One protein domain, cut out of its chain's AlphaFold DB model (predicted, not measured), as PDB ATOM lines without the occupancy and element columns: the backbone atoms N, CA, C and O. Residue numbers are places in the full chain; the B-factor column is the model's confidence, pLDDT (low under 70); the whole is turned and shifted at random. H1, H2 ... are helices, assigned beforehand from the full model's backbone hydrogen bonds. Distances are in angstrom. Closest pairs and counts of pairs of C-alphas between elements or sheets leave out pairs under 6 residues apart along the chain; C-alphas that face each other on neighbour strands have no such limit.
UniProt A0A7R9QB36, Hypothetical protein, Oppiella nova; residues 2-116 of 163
ATOM      1  N   LEU A   2     150.352 210.536 175.167       70.12
ATOM      2  CA  LEU A   2     149.454 209.393 175.474       70.12
ATOM      3  C   LEU A   2     148.538 208.964 174.319       70.12
ATOM      4  O   LEU A   2     148.423 207.774 174.037       70.12
ATOM      5  N   ASN A   3     147.935 209.913 173.603       70.38
ATOM      6  CA  ASN A   3     147.095 209.586 172.446       70.38
ATOM      7  C   ASN A   3     147.889 208.928 171.305       70.38
ATOM      8  O   ASN A   3     147.411 207.970 170.705       70.38
ATOM      9  N   GLU A   4     149.111 209.391 171.034       70.44
ATOM     10  CA  GLU A   4     149.998 208.792 170.024       70.44
ATOM     11  C   GLU A   4     150.464 207.398 170.453       70.44
ATOM     12  O   GLU A   4     150.465 206.472 169.644       70.44
ATOM     13  N   ALA A   5     150.787 207.223 171.738       68.56
ATOM     14  CA  ALA A   5     151.154 205.940 172.323       68.56
ATOM     15  C   ALA A   5     150.016 204.914 172.217       68.56
ATOM     16  O   ALA A   5     150.227 203.790 171.754       68.56
ATOM     17  N   ALA A   6     148.796 205.311 172.589       69.38
ATOM     18  CA  ALA A   6     147.604 204.476 172.476       69.38
ATOM     19  C   ALA A   6     147.267 204.155 171.011       69.38
ATOM     20  O   ALA A   6     146.910 203.017 170.694       69.38
ATOM     21  N   TYR A   7     147.423 205.129 170.110       70.81
ATOM     22  CA  TYR A   7     147.221 204.946 168.673       70.81
ATOM     23  C   TYR A   7     148.223 203.948 168.076       70.81
ATOM     24  O   TYR A   7     147.819 203.009 167.383       70.81
ATOM     25  N   LEU A   8     149.513 204.091 168.394       67.31
ATOM     26  CA  LEU A   8     150.557 203.180 167.929       67.31
ATOM     27  C   LEU A   8     150.359 201.768 168.496       67.31
ATOM     28  O   LEU A   8     150.410 200.793 167.746       67.31
ATOM     29  N   HIS A   9     150.059 201.647 169.793       65.38
ATOM     30  CA  HIS A   9     149.756 200.362 170.426       65.38
ATOM     31  C   HIS A   9     148.556 199.677 169.757       65.38
ATOM     32  O   HIS A   9     148.617 198.491 169.429       65.38
ATOM     33  N   ARG A  10     147.478 200.425 169.485       66.50
ATOM     34  CA  ARG A  10     146.304 199.909 168.770       66.50
ATOM     35  C   ARG A  10     146.661 199.448 167.359       66.50
ATOM     36  O   ARG A  10     146.249 198.353 166.997       66.50
ATOM     37  N   ARG A  11     147.457 200.202 166.593       62.50
ATOM     38  CA  ARG A  11     147.907 199.776 165.252       62.50
ATOM     39  C   ARG A  11     148.755 198.499 165.280       62.50
ATOM     40  O   ARG A  11     148.586 197.649 164.413       62.50
ATOM     41  N   ILE A  12     149.639 198.343 166.268       63.81
ATOM     42  CA  ILE A  12     150.538 197.179 166.375       63.81
ATOM     43  C   ILE A  12     149.795 195.920 166.856       63.81
ATOM     44  O   ILE A  12     150.094 194.817 166.394       63.81
ATOM     45  N   VAL A  13     148.847 196.069 167.789       59.09
ATOM     46  CA  VAL A  13     148.153 194.943 168.443       59.09
ATOM     47  C   VAL A  13     146.823 194.597 167.765       59.09
ATOM     48  O   VAL A  13     146.468 193.425 167.673       59.09
ATOM     49  N   MET A  14     146.089 195.593 167.266       53.25
ATOM     50  CA  MET A  14     144.745 195.456 166.699       53.25
ATOM     51  C   MET A  14     144.691 196.043 165.282       53.25
ATOM     52  O   MET A  14     144.142 197.118 165.053       53.25
ATOM     53  N   SER A  15     145.227 195.299 164.313       47.88
ATOM     54  CA  SER A  15     145.308 195.660 162.883       47.88
ATOM     55  C   SER A  15     143.958 195.946 162.175       47.88
ATOM     56  O   SER A  15     143.967 196.202 160.976       47.88
ATOM     57  N   PHE A  16     142.805 195.904 162.859       44.62
ATOM     58  CA  PHE A  16     141.469 195.927 162.234       44.62
ATOM     59  C   PHE A  16     140.416 196.824 162.912       44.62
ATOM     60  O   PHE A  16     139.225 196.667 162.661       44.62
ATOM     61  N   ALA A  17     140.792 197.762 163.782       45.34
ATOM     62  CA  ALA A  17     139.790 198.568 164.487       45.34
ATOM     63  C   ALA A  17     139.535 199.925 163.792       45.34
ATOM     64  O   ALA A  17     140.286 200.875 164.009       45.34
ATOM     65  N   GLU A  18     138.449 199.973 163.015       49.94
ATOM     66  CA  GLU A  18     137.766 201.091 162.325       49.94
ATOM     67  C   GLU A  18     138.086 202.536 162.800       49.94
ATOM     68  O   GLU A  18     138.083 202.841 163.999       49.94
ATOM     69  N   GLU A  19     138.270 203.451 161.836       56.72
ATOM     70  CA  GLU A  19     138.672 204.872 161.979       56.72
ATOM     71  C   GLU A  19     137.698 205.764 162.783       56.72
ATOM     72  O   GLU A  19     138.005 206.908 163.117       56.72
ATOM     73  N   ARG A  20     136.529 205.242 163.170       53.81
ATOM     74  CA  ARG A  20     135.406 205.999 163.758       53.81
ATOM     75  C   ARG A  20     135.632 206.573 165.166       53.81
ATOM     76  O   ARG A  20     134.787 207.311 165.658       53.81
ATOM     77  N   HIS A  21     136.747 206.261 165.827       63.84
ATOM     78  CA  HIS A  21     136.998 206.641 167.229       63.84
ATOM     79  C   HIS A  21     137.846 207.912 167.413       63.84
ATOM     80  O   HIS A  21     138.128 208.291 168.549       63.84
ATOM     81  N   PHE A  22     138.252 208.595 166.336       66.12
ATOM     82  CA  PHE A  22     139.190 209.727 166.412       66.12
ATOM     83  C   PHE A  22     138.669 210.907 167.257       66.12
ATOM     84  O   PHE A  22     139.427 211.508 168.016       66.12
ATOM     85  N   LEU A  23     137.358 211.185 167.200       69.50
ATOM     86  CA  LEU A  23     136.727 212.255 167.983       69.50
ATOM     87  C   LEU A  23     136.838 212.007 169.497       69.50
ATOM     88  O   LEU A  23     137.132 212.931 170.248       69.50
ATOM     89  N   TYR A  24     136.657 210.761 169.947       71.94
ATOM     90  CA  TYR A  24     136.784 210.407 171.365       71.94
ATOM     91  C   TYR A  24     138.220 210.584 171.870       71.94
ATOM     92  O   TYR A  24     138.413 211.102 172.966       71.94
ATOM     93  N   TYR A  25     139.228 210.228 171.065       71.12
ATOM     94  CA  TYR A  25     140.631 210.485 171.412       71.12
ATOM     95  C   TYR A  25     140.932 211.983 171.508       71.12
ATOM     96  O   TYR A  25     141.654 212.404 172.411       71.12
ATOM     97  N   TYR A  26     140.365 212.793 170.611       72.12
ATOM     98  CA  TYR A  26     140.536 214.245 170.645       72.12
ATOM     99  C   TYR A  26     139.867 214.867 171.879       72.12
ATOM    100  O   TYR A  26     140.506 215.622 172.608       72.12
ATOM    101  N   LEU A  27     138.616 214.488 172.165       79.75
ATOM    102  CA  LEU A  27     137.884 214.940 173.351       79.75
ATOM    103  C   LEU A  27     138.577 214.522 174.647       79.75
ATOM    104  O   LEU A  27     138.655 215.322 175.570       79.75
ATOM    105  N   PHE A  28     139.118 213.308 174.722       81.38
ATOM    106  CA  PHE A  28     139.854 212.867 175.905       81.38
ATOM    107  C   PHE A  28     141.206 213.583 176.035       81.38
ATOM    108  O   PHE A  28     141.571 214.026 177.120       81.38
ATOM    109  N   GLY A  29     141.923 213.754 174.920       79.81
ATOM    110  CA  GLY A  29     143.238 214.391 174.894       79.81
ATOM    111  C   GLY A  29     143.220 215.876 175.249       79.81
ATOM    112  O   GLY A  29     144.144 216.339 175.906       79.81
ATOM    113  N   TRP A  30     142.180 216.608 174.841       83.06
ATOM    114  CA  TRP A  30     142.038 218.042 175.125       83.06
ATOM    115  C   TRP A  30     141.109 218.332 176.302       83.06
ATOM    116  O   TRP A  30     141.382 219.222 177.102       83.06
ATOM    117  N   GLY A  31     140.026 217.569 176.439       87.56
ATOM    118  CA  GLY A  31     139.021 217.789 177.473       87.56
ATOM    119  C   GLY A  31     139.525 217.473 178.876       87.56
ATOM    120  O   GLY A  31     139.253 218.247 179.789       87.56
ATOM    121  N   ALA A  32     140.290 216.389 179.065       86.19
ATOM    122  CA  ALA A  32     140.797 216.035 180.392       86.19
ATOM    123  C   ALA A  32     141.776 217.092 180.959       86.19
ATOM    124  O   ALA A  32     141.560 217.516 182.096       86.19
ATOM    125  N   PRO A  33     142.772 217.602 180.199       88.31
ATOM    126  CA  PRO A  33     143.613 218.707 180.663       88.31
ATOM    127  C   PRO A  33     142.827 219.982 180.968       88.31
ATOM    128  O   PRO A  33     143.049 220.601 182.004       88.31
ATOM    129  N   VAL A  34     141.879 220.367 180.103       89.94
ATOM    130  CA  VAL A  34     141.061 221.575 180.311       89.94
ATOM    131  C   VAL A  34     140.225 221.456 181.585       89.94
ATOM    132  O   VAL A  34     140.182 222.397 182.372       89.94
ATOM    133  N   LEU A  35     139.604 220.299 181.822       90.88
ATOM    134  CA  LEU A  35     138.811 220.048 183.024       90.88
ATOM    135  C   LEU A  35     139.661 220.184 184.296       90.88
ATOM    136  O   LEU A  35     139.260 220.882 185.226       90.88
ATOM    137  N   VAL A  36     140.834 219.545 184.327       90.44
ATOM    138  CA  VAL A  36     141.746 219.610 185.480       90.44
ATOM    139  C   VAL A  36     142.255 221.032 185.705       90.44
ATOM    140  O   VAL A  36     142.258 221.497 186.842       90.44
ATOM    141  N   MET A  37     142.601 221.758 184.638       89.75
ATOM    142  CA  MET A  37     143.034 223.153 184.742       89.75
ATOM    143  C   MET A  37     141.936 224.066 185.290       89.75
ATOM    144  O   MET A  37     142.222 224.908 186.134       89.75
ATOM    145  N   ILE A  38     140.683 223.894 184.861       91.50
ATOM    146  CA  ILE A  38     139.557 224.674 185.397       91.50
ATOM    147  C   ILE A  38     139.394 224.411 186.898       91.50
ATOM    148  O   ILE A  38     139.260 225.360 187.667       91.50
ATOM    149  N   LEU A  39     139.443 223.144 187.324       90.19
ATOM    150  CA  LEU A  39     139.361 222.788 188.744       90.19
ATOM    151  C   LEU A  39     140.519 223.388 189.549       90.19
ATOM    152  O   LEU A  39     140.281 223.965 190.608       90.19
ATOM    153  N   TYR A  40     141.746 223.307 189.031       88.62
ATOM    154  CA  TYR A  40     142.928 223.890 189.665       88.62
ATOM    155  C   TYR A  40     142.800 225.411 189.824       88.62
ATOM    156  O   TYR A  40     143.033 225.928 190.912       88.62
ATOM    157  N   ILE A  41     142.357 226.124 188.780       88.38
ATOM    158  CA  ILE A  41     142.157 227.582 188.821       88.38
ATOM    159  C   ILE A  41     141.108 227.967 189.870       88.38
ATOM    160  O   ILE A  41     141.334 228.899 190.636       88.38
ATOM    161  N   ILE A  42     139.981 227.247 189.935       89.19
ATOM    162  CA  ILE A  42     138.930 227.517 190.928       89.19
ATOM    163  C   ILE A  42     139.494 227.387 192.345       89.19
ATOM    164  O   ILE A  42     139.280 228.275 193.166       89.19
ATOM    165  N   VAL A  43     140.236 226.313 192.621       86.12
ATOM    166  CA  VAL A  43     140.822 226.070 193.945       86.12
ATOM    167  C   VAL A  43     141.904 227.099 194.290       86.12
ATOM    168  O   VAL A  43     141.913 227.594 195.413       86.12
ATOM    169  N   HIS A  44     142.762 227.474 193.335       84.62
ATOM    170  CA  HIS A  44     143.800 228.493 193.545       84.62
ATOM    171  C   HIS A  44     143.199 229.888 193.785       84.62
ATOM    172  O   HIS A  44     143.755 230.676 194.537       84.62
ATOM    173  N   SER A  45     142.040 230.186 193.185       84.56
ATOM    174  CA  SER A  45     141.353 231.478 193.341       84.56
ATOM    175  C   SER A  45     140.629 231.672 194.681       84.56
ATOM    176  O   SER A  45     140.023 232.719 194.902       84.56
ATOM    177  N   LEU A  46     140.644 230.671 195.568       85.38
ATOM    178  CA  LEU A  46     140.101 230.807 196.920       85.38
ATOM    179  C   LEU A  46     141.006 231.728 197.755       85.38
ATOM    180  O   LEU A  46     142.228 231.672 197.632       85.38
ATOM    181  N   GLU A  47     140.413 232.548 198.631       70.88
ATOM    182  CA  GLU A  47     141.129 233.578 199.415       70.88
ATOM    183  C   GLU A  47     142.318 233.030 200.228       70.88
ATOM    184  O   GLU A  47     143.283 233.754 200.464       70.88
ATOM    185  N   ASP A  48     142.281 231.751 200.609       75.31
ATOM    186  CA  ASP A  48     143.350 231.075 201.355       75.31
ATOM    187  C   ASP A  48     144.630 230.840 200.525       75.31
ATOM    188  O   ASP A  48     145.708 230.651 201.096       75.31
ATOM    189  N   TYR A  49     144.527 230.848 199.190       74.06
ATOM    190  CA  TYR A  49     145.604 230.477 198.264       74.06
ATOM    191  C   TYR A  49     145.916 231.543 197.205       74.06
ATOM    192  O   TYR A  49     146.930 231.426 196.511       74.06
ATOM    193  N   ASP A  50     145.100 232.596 197.095       77.81
ATOM    194  CA  ASP A  50     145.280 233.644 196.090       77.81
ATOM    195  C   ASP A  50     146.488 234.540 196.413       77.81
ATOM    196  O   ASP A  50     146.430 235.558 197.111       77.81
ATOM    197  N   THR A  51     147.641 234.117 195.906       76.56
ATOM    198  CA  THR A  51     148.893 234.864 195.961       76.56
ATOM    199  C   THR A  51     149.069 235.696 194.692       76.56
ATOM    200  O   THR A  51     148.602 235.340 193.616       76.56
ATOM    201  N   ARG A  52     149.815 236.812 194.777       76.31
ATOM    202  CA  ARG A  52     150.060 237.706 193.621       76.31
ATOM    203  C   ARG A  52     150.612 236.982 192.381       76.31
ATOM    204  O   ARG A  52     150.365 237.436 191.269       76.31
ATOM    205  N   CYS A  53     151.368 235.900 192.581       79.12
ATOM    206  CA  CYS A  53     151.827 234.993 191.534       79.12
ATOM    207  C   CYS A  53     151.503 233.560 191.954       79.12
ATOM    208  O   CYS A  53     152.006 233.118 192.986       79.12
ATOM    209  N   TRP A  54     150.780 232.818 191.114       80.62
ATOM    210  CA  TRP A  54     150.441 231.400 191.307       80.62
ATOM    211  C   TRP A  54     151.642 230.464 191.064       80.62
ATOM    212  O   TRP A  54     151.569 229.485 190.326       80.62
ATOM    213  N   THR A  55     152.788 230.824 191.638       74.81
ATOM    214  CA  THR A  55     154.050 230.069 191.632       74.81
ATOM    215  C   THR A  55     154.411 229.553 193.025       74.81
ATOM    216  O   THR A  55     155.436 228.898 193.181       74.81
ATOM    217  N   GLY A  56     153.637 229.925 194.051       67.50
ATOM    218  CA  GLY A  56     153.803 229.438 195.417       67.50
ATOM    219  C   GLY A  56     153.133 228.081 195.611       67.50
ATOM    220  O   GLY A  56     152.101 227.818 194.998       67.50
ATOM    221  N   SER A  57     153.718 227.249 196.477       71.38
ATOM    222  CA  SER A  57     153.184 225.917 196.753       71.38
ATOM    223  C   SER A  57     151.885 225.982 197.560       71.38
ATOM    224  O   SER A  57     151.852 226.607 198.623       71.38
ATOM    225  N   MET A  58     150.831 225.310 197.089       70.25
ATOM    226  CA  MET A  58     149.604 225.068 197.870       70.25
ATOM    227  C   MET A  58     149.673 223.791 198.732       70.25
ATOM    228  O   MET A  58     148.756 223.530 199.512       70.25
ATOM    229  N   PHE A  59     150.756 223.011 198.648       73.50
ATOM    230  CA  PHE A  59     150.956 221.737 199.345       73.50
ATOM    231  C   PHE A  59     150.000 220.624 198.864       73.50
ATOM    232  O   PHE A  59     150.290 219.932 197.896       73.50
ATOM    233  N   TYR A  60     148.832 220.442 199.492       73.38
ATOM    234  CA  TYR A  60     147.890 219.363 199.138       73.38
ATOM    235  C   TYR A  60     147.044 219.594 197.868       73.38
ATOM    236  O   TYR A  60     146.863 218.641 197.106       73.38
ATOM    237  N   PRO A  61     146.499 220.799 197.596       78.31
ATOM    238  CA  PRO A  61     145.680 221.064 196.414       78.31
ATOM    239  C   PRO A  61     146.461 220.983 195.097       78.31
ATOM    240  O   PRO A  61     145.853 220.824 194.041       78.31
ATOM    241  N   GLU A  62     147.794 221.051 195.141       76.62
ATOM    242  CA  GLU A  62     148.660 220.921 193.957       76.62
ATOM    243  C   GLU A  62     148.541 219.547 193.306       76.62
ATOM    244  O   GLU A  62     148.594 219.428 192.082       76.62
ATOM    245  N   LEU A  63     148.214 218.526 194.106       79.44
ATOM    246  CA  LEU A  63     147.991 217.168 193.628       79.44
ATOM    247  C   LEU A  63     146.892 217.093 192.556       79.44
ATOM    248  O   LEU A  63     146.926 216.201 191.711       79.44
ATOM    249  N   ILE A  64     145.926 218.021 192.556       83.50
ATOM    250  CA  ILE A  64     144.870 218.090 191.532       83.50
ATOM    251  C   ILE A  64     145.484 218.278 190.141       83.50
ATOM    252  O   ILE A  64     145.030 217.652 189.183       83.50
ATOM    253  N   TYR A  65     146.516 219.115 190.040       83.44
ATOM    254  CA  TYR A  65     147.227 219.370 188.794       83.44
ATOM    255  C   TYR A  65     148.145 218.199 188.424       83.44
ATOM    256  O   TYR A  65     148.138 217.773 187.269       83.44
ATOM    257  N   ASP A  66     148.856 217.618 189.394       81.75
ATOM    258  CA  ASP A  66     149.864 216.581 189.130       81.75
ATOM    259  C   ASP A  66     149.276 215.197 188.831       81.75
ATOM    260  O   ASP A  66     149.830 214.435 188.031       81.75
ATOM    261  N   ILE A  67     148.125 214.845 189.413       83.94
ATOM    262  CA  ILE A  67     147.590 213.476 189.334       83.94
ATOM    263  C   ILE A  67     147.322 213.017 187.894       83.94
ATOM    264  O   ILE A  67     147.561 211.853 187.553       83.94
ATOM    265  N   LEU A  68     146.854 213.922 187.027       85.94
ATOM    266  CA  LEU A  68     146.527 213.604 185.639       85.94
ATOM    267  C   LEU A  68     147.800 213.367 184.792       85.94
ATOM    268  O   LEU A  68     147.892 212.292 184.185       85.94
ATOM    269  N   PRO A  69     148.795 214.278 184.758       82.69
ATOM    270  CA  PRO A  69     150.102 214.035 184.149       82.69
ATOM    271  C   PRO A  69     150.779 212.755 184.648       82.69
ATOM    272  O   PRO A  69     151.192 211.933 183.825       82.69
ATOM    273  N   VAL A  70     150.832 212.539 185.968       82.56
ATOM    274  CA  VAL A  70     151.460 211.355 186.579       82.56
ATOM    275  C   VAL A  70     150.795 210.069 186.092       82.56
ATOM    276  O   VAL A  70     151.470 209.151 185.619       82.56
ATOM    277  N   THR A  71     149.462 210.022 186.113       83.50
ATOM    278  CA  THR A  71     148.704 208.868 185.609       83.50
ATOM    279  C   THR A  71     148.983 208.622 184.122       83.50
ATOM    280  O   THR A  71     149.195 207.481 183.706       83.50
ATOM    281  N   CYS A  72     149.047 209.682 183.309       83.12
ATOM    282  CA  CYS A  72     149.355 209.569 181.883       83.12
ATOM    283  C   CYS A  72     150.767 209.018 181.628       83.12
ATOM    284  O   CYS A  72     150.943 208.200 180.721       83.12
ATOM    285  N   ILE A  73     151.765 209.432 182.414       81.81
ATOM    286  CA  ILE A  73     153.150 208.944 182.315       81.81
ATOM    287  C   ILE A  73     153.220 207.449 182.650       81.81
ATOM    288  O   ILE A  73     153.803 206.679 181.886       81.81
ATOM    289  N   VAL A  74     152.569 207.014 183.734       81.94
ATOM    290  CA  VAL A  74     152.534 205.596 184.132       81.94
ATOM    291  C   VAL A  74     151.880 204.736 183.046       81.94
ATOM    292  O   VAL A  74     152.434 203.708 182.649       81.94
ATOM    293  N   LEU A  75     150.736 205.168 182.509       82.81
ATOM    294  CA  LEU A  75     150.064 204.457 181.418       82.81
ATOM    295  C   LEU A  75     150.934 204.396 180.153       82.81
ATOM    296  O   LEU A  75     151.019 203.340 179.523       82.81
ATOM    297  N   ASN A  76     151.631 205.483 179.811       80.19
ATOM    298  CA  ASN A  76     152.582 205.504 178.697       80.19
ATOM    299  C   ASN A  76     153.726 204.507 178.881       80.19
ATOM    300  O   ASN A  76     154.063 203.788 177.938       80.19
ATOM    301  N   ALA A  77     154.295 204.418 180.085       78.69
ATOM    302  CA  ALA A  77     155.364 203.473 180.389       78.69
ATOM    303  C   ALA A  77     154.896 202.012 180.246       78.69
ATOM    304  O   ALA A  77     155.601 201.190 179.653       78.69
ATOM    305  N   LEU A  78     153.684 201.692 180.717       82.06
ATOM    306  CA  LEU A  78     153.088 200.359 180.562       82.06
ATOM    307  C   LEU A  78     152.842 200.005 179.089       82.06
ATOM    308  O   LEU A  78     153.158 198.894 178.652       82.06
ATOM    309  N   LEU A  79     152.310 200.946 178.304       76.94
ATOM    310  CA  LEU A  79     152.106 200.758 176.867       76.94
ATOM    311  C   LEU A  79     153.433 200.532 176.140       76.94
ATOM    312  O   LEU A  79     153.532 199.611 175.325       76.94
ATOM    313  N   LEU A  80     154.464 201.313 176.467       76.88
ATOM    314  CA  LEU A  80     155.792 201.143 175.889       76.88
ATOM    315  C   LEU A  80     156.368 199.763 176.205       76.88
ATOM    316  O   LEU A  80     156.838 199.076 175.299       76.88
ATOM    317  N   PHE A  81     156.291 199.329 177.466       79.50
ATOM    318  CA  PHE A  81     156.756 198.006 177.873       79.50
ATOM    319  C   PHE A  81     156.084 196.892 177.056       79.50
ATOM    320  O   PHE A  81     156.757 195.985 176.558       79.50
ATOM    321  N   ASN A  82     154.769 196.996 176.841       80.50
ATOM    322  CA  ASN A  82     154.018 196.039 176.032       80.50
ATOM    323  C   ASN A  82     154.466 196.036 174.561       80.50
ATOM    324  O   ASN A  82     154.691 194.961 173.998       80.50
ATOM    325  N   VAL A  83     154.651 197.210 173.946       75.56
ATOM    326  CA  VAL A  83     155.123 197.321 172.552       75.56
ATOM    327  C   VAL A  83     156.525 196.732 172.399       75.56
ATOM    328  O   VAL A  83     156.742 195.911 171.506       75.56
ATOM    329  N   VAL A  84     157.458 197.085 173.289       75.88
ATOM    330  CA  VAL A  84     158.832 196.557 173.270       75.88
ATOM    331  C   VAL A  84     158.816 195.037 173.428       75.88
ATOM    332  O   VAL A  84     159.466 194.340 172.649       75.88
ATOM    333  N   ARG A  85     158.024 194.488 174.358       80.88
ATOM    334  CA  ARG A  85     157.895 193.033 174.538       80.88
ATOM    335  C   ARG A  85     157.421 192.333 173.262       80.88
ATOM    336  O   ARG A  85     158.011 191.327 172.856       80.88
ATOM    337  N   VAL A  86     156.361 192.841 172.631       74.88
ATOM    338  CA  VAL A  86     155.812 192.267 171.391       74.88
ATOM    339  C   VAL A  86     156.833 192.359 170.256       74.88
ATOM    340  O   VAL A  86     157.052 191.371 169.551       74.88
ATOM    341  N   LEU A  87     157.505 193.503 170.116       69.06
ATOM    342  CA  LEU A  87     158.523 193.727 169.092       69.06
ATOM    343  C   LEU A  87     159.716 192.774 169.271       69.06
ATOM    344  O   LEU A  87     160.100 192.085 168.329       69.06
ATOM    345  N   MET A  88     160.239 192.643 170.492       70.81
ATOM    346  CA  MET A  88     161.330 191.712 170.815       70.81
ATOM    347  C   MET A  88     160.957 190.256 170.544       70.81
ATOM    348  O   MET A  88     161.784 189.479 170.072       70.81
ATOM    349  N   THR A  89     159.701 189.888 170.804       71.94
ATOM    350  CA  THR A  89     159.206 188.534 170.530       71.94
ATOM    351  C   THR A  89     159.132 188.265 169.024       71.94
ATOM    352  O   THR A  89     159.502 187.178 168.586       71.94
ATOM    353  N   LYS A  90     158.718 189.255 168.218       66.69
ATOM    354  CA  LYS A  90     158.640 189.130 166.753       66.69
ATOM    355  C   LYS A  90     160.001 189.179 166.050       66.69
ATOM    356  O   LYS A  90     160.159 188.517 165.032       66.69
ATOM    357  N   LEU A  91     160.984 189.919 166.573       62.34
ATOM    358  CA  LEU A  91     162.302 190.079 165.933       62.34
ATOM    359  C   LEU A  91     163.352 189.046 166.370       62.34
ATOM    360  O   LEU A  91     164.487 189.079 165.897       62.34
ATOM    361  N   ARG A  92     162.992 188.085 167.229       62.53
ATOM    362  CA  ARG A  92     163.910 187.030 167.692       62.53
ATOM    363  C   ARG A  92     164.351 186.060 166.580       62.53
ATOM    364  O   ARG A  92     165.251 185.261 166.810       62.53
ATOM    365  N   SER A  93     163.749 186.124 165.388       60.97
ATOM    366  CA  SER A  93     164.075 185.248 164.256       60.97
ATOM    367  C   SER A  93     165.333 185.655 163.473       60.97
ATOM    368  O   SER A  93     165.781 184.880 162.633       60.97
ATOM    369  N   SER A  94     165.924 186.837 163.706       60.09
ATOM    370  CA  SER A  94     167.204 187.221 163.085       60.09
ATOM    371  C   SER A  94     167.995 188.229 163.938       60.09
ATOM    372  O   SER A  94     167.455 189.278 164.291       60.09
ATOM    373  N   PRO A  95     169.279 187.963 164.255       61.41
ATOM    374  CA  PRO A  95     170.086 188.791 165.162       61.41
ATOM    375  C   PRO A  95     170.344 190.223 164.652       61.41
ATOM    376  O   PRO A  95     170.377 191.155 165.459       61.41
ATOM    377  N   ASP A  96     170.451 190.426 163.335       65.19
ATOM    378  CA  ASP A  96     170.618 191.765 162.743       65.19
ATOM    379  C   ASP A  96     169.335 192.602 162.836       65.19
ATOM    380  O   ASP A  96     169.369 193.782 163.196       65.19
ATOM    381  N   HIS A  97     168.179 191.968 162.625       62.78
ATOM    382  CA  HIS A  97     166.875 192.602 162.809       62.78
ATOM    383  C   HIS A  97     166.627 192.916 164.291       62.78
ATOM    384  O   HIS A  97     166.162 194.005 164.618       62.78
ATOM    385  N   PHE A  98     167.019 192.025 165.206       62.12
ATOM    386  CA  PHE A  98     166.916 192.246 166.650       62.12
ATOM    387  C   PHE A  98     167.662 193.511 167.111       62.12
ATOM    388  O   PHE A  98     167.092 194.337 167.828       62.12
ATOM    389  N   ARG A  99     168.906 193.719 166.654       63.56
ATOM    390  CA  ARG A  99     169.683 194.938 166.956       63.56
ATOM    391  C   ARG A  99     169.037 196.199 166.384       63.56
ATOM    392  O   ARG A  99     168.996 197.222 167.070       63.56
ATOM    393  N   ALA A 100     168.511 196.128 165.162       65.75
ATOM    394  CA  ALA A 100     167.812 197.247 164.535       65.75
ATOM    395  C   ALA A 100     166.512 197.609 165.282       65.75
ATOM    396  O   ALA A 100     166.277 198.782 165.572       65.75
ATOM    397  N   GLY A 101     165.711 196.614 165.677       63.88
ATOM    398  CA  GLY A 101     164.477 196.825 166.443       63.88
ATOM    399  C   GLY A 101     164.717 197.326 167.868       63.88
ATOM    400  O   GLY A 101     163.967 198.175 168.354       63.88
ATOM    401  N   LEU A 102     165.795 196.877 168.521       64.06
ATOM    402  CA  LEU A 102     166.231 197.418 169.811       64.06
ATOM    403  C   LEU A 102     166.632 198.890 169.685       64.06
ATOM    404  O   LEU A 102     166.199 199.712 170.489       64.06
ATOM    405  N   ARG A 103     167.414 199.241 168.658       67.50
ATOM    406  CA  ARG A 103     167.828 200.626 168.406       67.50
ATOM    407  C   ARG A 103     166.628 201.532 168.125       67.50
ATOM    408  O   ARG A 103     166.554 202.613 168.699       67.50
ATOM    409  N   ALA A 104     165.670 201.078 167.318       65.50
ATOM    410  CA  ALA A 104     164.427 201.809 167.077       65.50
ATOM    411  C   ALA A 104     163.611 201.991 168.371       65.50
ATOM    412  O   ALA A 104     163.140 203.089 168.651       65.50
ATOM    413  N   SER A 105     163.521 200.955 169.213       67.19
ATOM    414  CA  SER A 105     162.836 201.025 170.517       67.19
ATOM    415  C   SER A 105     163.503 201.997 171.495       67.19
ATOM    416  O   SER A 105     162.817 202.725 172.207       67.19
ATOM    417  N   LEU A 106     164.838 202.041 171.516       63.84
ATOM    418  CA  LEU A 106     165.619 202.993 172.317       63.84
ATOM    419  C   LEU A 106     165.439 204.439 171.844       63.84
ATOM    420  O   LEU A 106     165.470 205.356 172.656       63.84
ATOM    421  N   ILE A 107     165.219 204.645 170.546       65.81
ATOM    422  CA  ILE A 107     164.893 205.955 169.971       65.81
ATOM    423  C   ILE A 107     163.450 206.363 170.302       65.81
ATOM    424  O   ILE A 107     163.167 207.542 170.488       65.81
ATOM    425  N   LEU A 108     162.544 205.392 170.428       63.56
ATOM    426  CA  LEU A 108     161.157 205.605 170.844       63.56
ATOM    427  C   LEU A 108     161.042 205.952 172.341       63.56
ATOM    428  O   LEU A 108     160.181 206.738 172.710       63.56
ATOM    429  N   LEU A 109     161.924 205.446 173.206       65.25
ATOM    430  CA  LEU A 109     161.946 205.722 174.655       65.25
ATOM    431  C   LEU A 109     161.812 207.211 175.057       65.25
ATOM    432  O   LEU A 109     160.915 207.512 175.847       65.25
ATOM    433  N   PRO A 110     162.611 208.153 174.510       58.59
ATOM    434  CA  PRO A 110     162.437 209.583 174.786       58.59
ATOM    435  C   PRO A 110     161.120 210.148 174.234       58.59
ATOM    436  O   PRO A 110     160.610 211.133 174.761       58.59
ATOM    437  N   VAL A 111     160.525 209.519 173.218       62.69
ATOM    438  CA  VAL A 111     159.226 209.911 172.642       62.69
ATOM    439  C   VAL A 111     158.056 209.502 173.538       62.69
ATOM    440  O   VAL A 111     157.041 210.179 173.535       62.69
ATOM    441  N   PHE A 112     158.176 208.445 174.347       64.12
ATOM    442  CA  PHE A 112     157.107 208.017 175.267       64.12
ATOM    443  C   PHE A 112     157.119 208.739 176.621       64.12
ATOM    444  O   PHE A 112     156.242 208.496 177.449       64.12
ATOM    445  N   GLY A 113     158.076 209.643 176.846       66.25
ATOM    446  CA  GLY A 113     158.082 210.498 178.028       66.25
ATOM    447  C   GLY A 113     158.501 209.794 179.319       66.25
ATOM    448  O   GLY A 113     158.150 210.254 180.399       66.25
ATOM    449  N   ILE A 114     159.255 208.691 179.244       67.31
ATOM    450  CA  ILE A 114     159.744 207.993 180.446       67.31
ATOM    451  C   ILE A 114     160.625 208.899 181.313       67.31
ATOM    452  O   ILE A 114     160.591 208.764 182.535       67.31
ATOM    453  N   GLN A 115     161.337 209.856 180.709       66.38
ATOM    454  CA  GLN A 115     162.099 210.886 181.420       66.38
ATOM    455  C   GLN A 115     161.241 211.679 182.418       66.38
ATOM    456  O   GLN A 115     161.747 212.063 183.465       66.38
ATOM    457  N   TYR A 116     159.936 211.827 182.166       67.44
ATOM    458  CA  TYR A 116     159.020 212.505 183.082       67.44
ATOM    459  C   TYR A 116     158.657 211.661 184.315       67.44
ATOM    460  O   TYR A 116     158.156 212.206 185.290       67.44
TER     461      TYR A 116
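AT A GLANCE: This is residues 2 to 116 of the 163 residues of the protein "Hypothetical protein" of Oppiella nova (UniProt A0A7R9QB36). A long helix, H3, makes a spine; H4 folds back along one end, H2 slants off the other in a V, and short H1 sits in the opening. The printed part has 115 residues with four named helices, H1 to H4; it is all helix, loose (radius of gyration of the C-alphas 19.4 A), spanning 64 by 32 by 17 A.

HOW THE PARTS SIT: Start at H1, residues 2 to 13, which touches the hub H3, residues 63 to 91, closest at the C-alphas of Leu 2 and Asn 76, 5.9 A. H2, residues 19 to 44, touches H3 with residues 33 to 40 alone, closest at C-alphas 40 and 65, 6.3 A, a hairpin tilted 31 degrees. H1, H2 and H3 are an up-and-down bundle, each running against the one before. H4, residues 95 to 112, makes a hairpin with H3 at 9 degrees, closest at C-alphas 91 and 98, 5.1 A. Every O i to N i+4 pair is within hydrogen-bond range in H1, 19 of 22 in H2, 23 of 25 in H3, 12 of 14 in H4.

IN THESE COORDINATES: Find C-alpha 2 at (149.454, 209.393, 175.474), where H1 begins; H2 runs 39.8 A, H3 41.3 A, and H4 ends at C-alpha 112, (157.107, 208.017, 175.267).

THE WHOLE: The printed part has no cut; residues 45 to 62 are the long link, and pLDDT is under 70 for 47 residues, among them 90 to 116.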